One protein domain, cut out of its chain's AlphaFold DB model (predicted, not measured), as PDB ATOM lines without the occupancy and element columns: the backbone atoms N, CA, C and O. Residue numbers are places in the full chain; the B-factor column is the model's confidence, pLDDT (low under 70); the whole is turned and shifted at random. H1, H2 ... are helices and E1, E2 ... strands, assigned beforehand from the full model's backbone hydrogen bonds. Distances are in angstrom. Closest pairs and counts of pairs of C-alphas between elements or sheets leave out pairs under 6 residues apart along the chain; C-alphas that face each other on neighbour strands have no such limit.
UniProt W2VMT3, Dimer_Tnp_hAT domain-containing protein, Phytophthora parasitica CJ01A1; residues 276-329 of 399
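AT A GLANCE: This is residues 276 to 329 of the 399 residues of the protein "Dimer_Tnp_hAT domain-containing protein" of Phytophthora parasitica CJ01A1 (UniProt W2VMT3). The hairpin E1-E2 forms one end, three short helices, H1, H2 and H3, cluster in the middle, and the longest helix, H4, makes the other end. The 54 printed residues, mostly helix, run H1, H2, E1, E2, H3, H4, with one antiparallel sheet, E1 - E2. The whole is only just loose, close to compact: radius of gyration of the C-alphas 12.1 A, spans 37 by 25 by 15 A.

HOW THE PARTS SIT: E1, residues 297 to 300, and E2, residues 303 to 306, are an antiparallel hairpin; N 298 and O 305, 2.8 A apart, are within hydrogen-bond range. H2, residues 289 to 296, touches H3, residues 308 to 314, at a steep tilt of 42 degrees; their closest C-alphas, Met 296 and Gly 310, are 4.2 A apart. H1, residues 276 to 283, touches H2, closest C-alphas Gln 281 and Lys 289, 6.2 A. H4, residues 317 to 328, is close to H1 but not clearly touching, closest C-alphas Val 279 and Trp 320, 7.6 A. Every O i to N i+4 pair is within hydrogen-bond range in H1, H2 and H3, and 6 of 8 in H4.

IN THESE COORDINATES: H1 begins at C-alpha 276 (154.681, 149.388, 193.229); H4, 14.5 A long, ends at C-alpha 328 (164.350, 162.512, 191.495).

THE WHOLE: The farthest C-alphas, His 301 and Gln 327, are 37.0 A apart. The printed part has no cut, and no printed residue is under 70 in pLDDT.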
ATOM      1  N   TRP A 276     154.277 150.344 192.189       94.62
ATOM      2  CA  TRP A 276     154.681 149.388 193.229       94.62
ATOM      3  C   TRP A 276     154.963 147.982 192.724       94.62
ATOM      4  O   TRP A 276     155.884 147.336 193.219       94.62
ATOM      5  N   LEU A 277     154.221 147.518 191.720       94.50
ATOM      6  CA  LEU A 277     154.442 146.198 191.142       94.50
ATOM      7  C   LEU A 277     155.782 146.107 190.403       94.50
ATOM      8  O   LEU A 277     156.454 145.083 190.468       94.50
ATOM      9  N   GLN A 278     156.188 147.180 189.719       94.38
ATOM     10  CA  GLN A 278     157.481 147.239 189.034       94.38
ATOM     11  C   GLN A 278     158.622 147.317 190.048       94.38
ATOM     12  O   GLN A 278     159.613 146.603 189.912       94.38
ATOM     13  N   VAL A 279     158.451 148.128 191.099       95.12
ATOM     14  CA  VAL A 279     159.420 148.231 192.199       95.12
ATOM     15  C   VAL A 279     159.603 146.876 192.886       95.12
ATOM     16  O   VAL A 279     160.736 146.436 193.073       95.12
ATOM     17  N   ALA A 280     158.510 146.184 193.212       94.38
ATOM     18  CA  ALA A 280     158.567 144.870 193.842       94.38
ATOM     19  C   ALA A 280     159.229 143.823 192.937       94.38
ATOM     20  O   ALA A 280     160.087 143.087 193.417       94.38
ATOM     21  N   GLN A 281     158.907 143.795 191.638       95.25
ATOM     22  CA  GLN A 281     159.552 142.880 190.691       95.25
ATOM     23  C   GLN A 281     161.056 143.149 190.565       95.25
ATOM     24  O   GLN A 281     161.849 142.214 190.498       95.25
ATOM     25  N   HIS A 282     161.460 144.422 190.543       94.56
ATOM     26  CA  HIS A 282     162.869 144.801 190.463       94.56
ATOM     27  C   HIS A 282     163.653 144.356 191.704       94.56
ATOM     28  O   HIS A 282     164.780 143.875 191.593       94.56
ATOM     29  N   GLN A 283     163.055 144.492 192.890       93.56
ATOM     30  CA  GLN A 283     163.697 144.093 194.141       93.56
ATOM     31  C   GLN A 283     163.646 142.580 194.398       93.56
ATOM     32  O   GLN A 283     164.520 142.075 195.100       93.56
ATOM     33  N   ASN A 284     162.674 141.870 193.816       93.75
ATOM     34  CA  ASN A 284     162.438 140.437 194.005       93.75
ATOM     35  C   ASN A 284     162.340 139.721 192.640       93.75
ATOM     36  O   ASN A 284     161.258 139.271 192.260       93.75
ATOM     37  N   PRO A 285     163.448 139.614 191.880       93.56
ATOM     38  CA  PRO A 285     163.419 139.087 190.514       93.56
ATOM     39  C   PRO A 285     163.015 137.608 190.434       93.56
ATOM     40  O   PRO A 285     162.525 137.173 189.395       93.56
ATOM     41  N   ASP A 286     163.192 136.856 191.523       95.81
ATOM     42  CA  ASP A 286     162.899 135.422 191.595       95.81
ATOM     43  C   ASP A 286     161.404 135.111 191.794       95.81
ATOM     44  O   ASP A 286     160.992 133.962 191.644       95.81
ATOM     45  N   ILE A 287     160.585 136.112 192.141       94.12
ATOM     46  CA  ILE A 287     159.148 135.937 192.384       94.12
ATOM     47  C   ILE A 287     158.374 136.363 191.125       94.12
ATOM     48  O   ILE A 287     158.607 137.462 190.611       94.12
ATOM     49  N   PRO A 288     157.444 135.535 190.613       95.69
ATOM     50  CA  PRO A 288     156.588 135.912 189.495       95.69
ATOM     51  C   PRO A 288     155.746 137.157 189.794       95.69
ATOM     52  O   PRO A 288     155.207 137.331 190.891       95.69
ATOM     53  N   LYS A 289     155.560 138.002 188.778       94.19
ATOM     54  CA  LYS A 289     154.815 139.262 188.895       94.19
ATOM     55  C   LYS A 289     153.366 139.043 189.330       94.19
ATOM     56  O   LYS A 289     152.812 139.844 190.082       94.19
ATOM     57  N   GLU A 290     152.749 137.960 188.872       94.38
ATOM     58  CA  GLU A 290     151.374 137.584 189.206       94.38
ATOM     59  C   GLU A 290     151.235 137.234 190.692       94.38
ATOM     60  O   GLU A 290     150.251 137.610 191.333       94.38
ATOM     61  N   GLU A 291     152.240 136.559 191.254       94.81
ATOM     62  CA  GLU A 291     152.292 136.206 192.672       94.81
ATOM     63  C   GLU A 291     152.457 137.460 193.537       94.81
ATOM     64  O   GLU A 291     151.663 137.678 194.455       94.81
ATOM     65  N   LEU A 292     153.388 138.351 193.175       93.50
ATOM     66  CA  LEU A 292     153.553 139.650 193.838       93.50
ATOM     67  C   LEU A 292     152.269 140.481 193.780       93.50
ATOM     68  O   LEU A 292     151.825 141.009 194.798       93.50
ATOM     69  N   SER A 293     151.630 140.560 192.611       93.56
ATOM     70  CA  SER A 293     150.372 141.288 192.443       93.56
ATOM     71  C   SER A 293     149.284 140.742 193.365       93.56
ATOM     72  O   SER A 293     148.557 141.520 193.982       93.56
ATOM     73  N   LYS A 294     149.164 139.416 193.482       92.88
ATOM     74  CA  LYS A 294     148.178 138.775 194.356       92.88
ATOM     75  C   LYS A 294     148.460 139.045 195.833       92.88
ATOM     76  O   LYS A 294     147.531 139.338 196.576       92.88
ATOM     77  N   GLU A 295     149.713 138.954 196.268       89.75
ATOM     78  CA  GLU A 295     150.060 139.154 197.679       89.75
ATOM     79  C   GLU A 295     150.069 140.623 198.115       89.75
ATOM     80  O   GLU A 295     149.846 140.934 199.288       89.75
ATOM     81  N   MET A 296     150.336 141.539 197.185       92.50
ATOM     82  CA  MET A 296     150.394 142.971 197.456       92.50
ATOM     83  C   MET A 296     149.069 143.685 197.217       92.50
ATOM     84  O   MET A 296     148.997 144.873 197.504       92.50
ATOM     85  N   SER A 297     148.025 143.018 196.721       92.06
ATOM     86  CA  SER A 297     146.713 143.633 196.498       92.06
ATOM     87  C   SER A 297     145.650 143.115 197.466       92.06
ATOM     88  O   SER A 297     145.740 142.019 198.015       92.06
ATOM     89  N   ILE A 298     144.644 143.947 197.714       90.69
ATOM     90  CA  ILE A 298     143.465 143.607 198.501       90.69
ATOM     91  C   ILE A 298     142.220 144.140 197.802       90.69
ATOM     92  O   ILE A 298     142.186 145.289 197.353       90.69
ATOM     93  N   ASP A 299     141.204 143.289 197.724       88.06
ATOM     94  CA  ASP A 299     139.907 143.658 197.180       88.06
ATOM     95  C   ASP A 299     139.101 144.466 198.208       88.06
ATOM     96  O   ASP A 299     139.140 144.220 199.420       88.06
ATOM     97  N   SER A 300     138.376 145.459 197.716       82.69
ATOM     98  CA  SER A 300     137.506 146.329 198.489       82.69
ATOM     99  C   SER A 300     136.278 146.667 197.656       82.69
ATOM    100  O   SER A 300     136.309 146.679 196.434       82.69
ATOM    101  N   HIS A 301     135.195 147.053 198.326       77.12
ATOM    102  CA  HIS A 301     133.955 147.513 197.689       77.12
ATOM    103  C   HIS A 301     134.137 148.591 196.599       77.12
ATOM    104  O   HIS A 301     133.286 148.703 195.724       77.12
ATOM    105  N   ASN A 302     135.231 149.361 196.640       79.56
ATOM    106  CA  ASN A 302     135.545 150.426 195.679       79.56
ATOM    107  C   ASN A 302     136.644 150.042 194.668       79.56
ATOM    108  O   ASN A 302     137.214 150.922 194.027       79.56
ATOM    109  N   GLY A 303     136.960 148.752 194.547       85.88
ATOM    110  CA  GLY A 303     137.986 148.225 193.651       85.88
ATOM    111  C   GLY A 303     139.228 147.709 194.376       85.88
ATOM    112  O   GLY A 303     139.265 147.589 195.602       85.88
ATOM    113  N   MET A 304     140.255 147.404 193.588       88.00
ATOM    114  CA  MET A 304     141.515 146.841 194.069       88.00
ATOM    115  C   MET A 304     142.427 147.928 194.637       88.00
ATOM    116  O   MET A 304     142.652 148.961 194.007       88.00
ATOM    117  N   TYR A 305     142.994 147.668 195.812       89.69
ATOM    118  CA  TYR A 305     143.960 148.545 196.473       89.69
ATOM    119  C   TYR A 305     145.249 147.792 196.785       89.69
ATOM    120  O   TYR A 305     145.254 146.570 196.913       89.69
ATOM    121  N   TRP A 306     146.344 148.523 196.988       91.62
ATOM    122  CA  TRP A 306     147.564 147.941 197.540       91.62
ATOM    123  C   TRP A 306     147.367 147.564 199.016       91.62
ATOM    124  O   TRP A 306     147.032 148.397 199.863       91.62
ATOM    125  N   ALA A 307     147.602 146.296 199.338       89.38
ATOM    126  CA  ALA A 307     147.670 145.779 200.690       89.38
ATOM    127  C   ALA A 307     148.942 146.296 201.367       89.38
ATOM    128  O   ALA A 307     150.055 145.878 201.049       89.38
ATOM    129  N   LEU A 308     148.782 147.182 202.350       87.44
ATOM    130  CA  LEU A 308     149.910 147.846 203.002       87.44
ATOM    131  C   LEU A 308     150.925 146.862 203.611       87.44
ATOM    132  O   LEU A 308     152.126 147.057 203.469       87.44
ATOM    133  N   LEU A 309     150.462 145.773 204.238       83.75
ATOM    134  CA  LEU A 309     151.351 144.727 204.761       83.75
ATOM    135  C   LEU A 309     152.111 143.988 203.648       83.75
ATOM    136  O   LEU A 309     153.269 143.632 203.849       83.75
ATOM    137  N   GLY A 310     151.496 143.811 202.476       87.62
ATOM    138  CA  GLY A 310     152.169 143.281 201.291       87.62
ATOM    139  C   GLY A 310     153.259 144.231 200.790       87.62
ATOM    140  O   GLY A 310     154.375 143.789 200.531       87.62
ATOM    141  N   LEU A 311     152.991 145.545 200.762       89.94
ATOM    142  CA  LEU A 311     154.010 146.548 200.426       89.94
ATOM    143  C   LEU A 311     155.202 146.500 201.397       89.94
ATOM    144  O   LEU A 311     156.346 146.556 200.962       89.94
ATOM    145  N   TYR A 312     154.961 146.363 202.704       86.44
ATOM    146  CA  TYR A 312     156.041 146.232 203.697       86.44
ATOM    147  C   TYR A 312     156.836 144.926 203.574       86.44
ATOM    148  O   TYR A 312     158.013 144.900 203.934       86.44
ATOM    149  N   LYS A 313     156.204 143.851 203.094       85.38
ATOM    150  CA  LYS A 313     156.850 142.548 202.902       85.38
ATOM    151  C   LYS A 313     157.783 142.545 201.692       85.38
ATOM    152  O   LYS A 313     158.867 141.985 201.783       85.38
ATOM    153  N   TYR A 314     157.368 143.165 200.586       90.25
ATOM    154  CA  TYR A 314     158.055 143.033 199.295       90.25
ATOM    155  C   TYR A 314     158.843 144.257 198.841       90.25
ATOM    156  O   TYR A 314     159.620 144.150 197.896       90.25
ATOM    157  N   ILE A 315     158.660 145.414 199.481       90.88
ATOM    158  CA  ILE A 315     159.350 146.647 199.095       90.88
ATOM    159  C   ILE A 315     160.200 147.151 200.251       90.88
ATOM    160  O   ILE A 315     159.689 147.623 201.274       90.88
ATOM    161  N   ASP A 316     161.509 147.148 200.028       91.56
ATOM    162  CA  ASP A 316     162.455 147.955 200.777       91.56
ATOM    163  C   ASP A 316     162.415 149.393 200.242       91.56
ATOM    164  O   ASP A 316     162.916 149.723 199.160       91.56
ATOM    165  N   VAL A 317     161.775 150.265 201.021       92.00
ATOM    166  CA  VAL A 317     161.606 151.675 200.667       92.00
ATOM    167  C   VAL A 317     162.919 152.452 200.746       92.00
ATOM    168  O   VAL A 317     163.108 153.395 199.982       92.00
ATOM    169  N   LEU A 318     163.843 152.065 201.632       91.31
ATOM    170  CA  LEU A 318     165.138 152.733 201.756       91.31
ATOM    171  C   LEU A 318     166.023 152.390 200.560       91.31
ATOM    172  O   LEU A 318     166.664 153.284 200.003       91.31
ATOM    173  N   LYS A 319     165.979 151.133 200.105       91.62
ATOM    174  CA  LYS A 319     166.591 150.720 198.837       91.62
ATOM    175  C   LYS A 319     165.997 151.490 197.655       91.62
ATOM    176  O   LYS A 319     166.754 152.073 196.882       91.62
ATOM    177  N   TRP A 320     164.668 151.603 197.569       94.06
ATOM    178  CA  TRP A 320     164.010 152.401 196.524       94.06
ATOM    179  C   TRP A 320     164.458 153.872 196.533       94.06
ATOM    180  O   TRP A 320     164.743 154.440 195.475       94.06
ATOM    181  N   PHE A 321     164.590 154.488 197.714       93.62
ATOM    182  CA  PHE A 321     165.141 155.839 197.826       93.62
ATOM    183  C   PHE A 321     166.586 155.913 197.323       93.62
ATOM    184  O   PHE A 321     166.914 156.872 196.637       93.62
ATOM    185  N   SER A 322     167.435 154.928 197.617       90.38
ATOM    186  CA  SER A 322     168.829 154.933 197.147       90.38
ATOM    187  C   SER A 322     168.977 154.740 195.633       90.38
ATOM    188  O   SER A 322     169.890 155.295 195.030       90.38
ATOM    189  N   GLU A 323     168.079 153.975 195.011       90.44
ATOM    190  CA  GLU A 323     168.167 153.621 193.588       90.44
ATOM    191  C   GLU A 323     167.474 154.649 192.686       90.44
ATOM    192  O   GLU A 323     168.002 155.009 191.635       90.44
ATOM    193  N   VAL A 324     166.299 155.134 193.102       90.50
ATOM    194  CA  VAL A 324     165.414 155.975 192.277       90.50
ATOM    195  C   VAL A 324     165.110 157.304 192.964       90.50
ATOM    196  O   VAL A 324     165.249 158.370 192.360       90.50
ATOM    197  N   GLY A 325     164.711 157.256 194.237       88.81
ATOM    198  CA  GLY A 325     164.207 158.433 194.947       88.81
ATOM    199  C   GLY A 325     165.239 159.552 195.117       88.81
ATOM    200  O   GLY A 325     164.876 160.719 195.034       88.81
ATOM    201  N   GLU A 326     166.520 159.234 195.311       92.19
ATOM    202  CA  GLU A 326     167.598 160.216 195.497       92.19
ATOM    203  C   GLU A 326     167.914 160.986 194.213       92.19
ATOM    204  O   GLU A 326     168.294 162.151 194.292       92.19
ATOM    205  N   GLN A 327     167.702 160.380 193.042       90.44
ATOM    206  CA  GLN A 327     167.899 161.057 191.758       90.44
ATOM    207  C   GLN A 327     166.775 162.057 191.471       90.44
ATOM    208  O   GLN A 327     167.038 163.158 190.995       90.44
ATOM    209  N   GLN A 328     165.528 161.682 191.772       90.62
ATOM    210  CA  GLN A 328     164.350 162.512 191.495       90.62
ATOM    211  C   GLN A 328     164.091 163.552 192.593       90.62
ATOM    212  O   GLN A 328     163.769 164.698 192.297       90.62
ATOM    213  N   PHE A 329     164.272 163.175 193.861       94.44
ATOM    214  CA  PHE A 329     163.979 164.010 195.026       94.44
ATOM    215  C   PHE A 329     165.136 163.989 196.048       94.44
ATOM    216  O   PHE A 329     164.977 163.443 197.143       94.44
TER     217      PHE A 329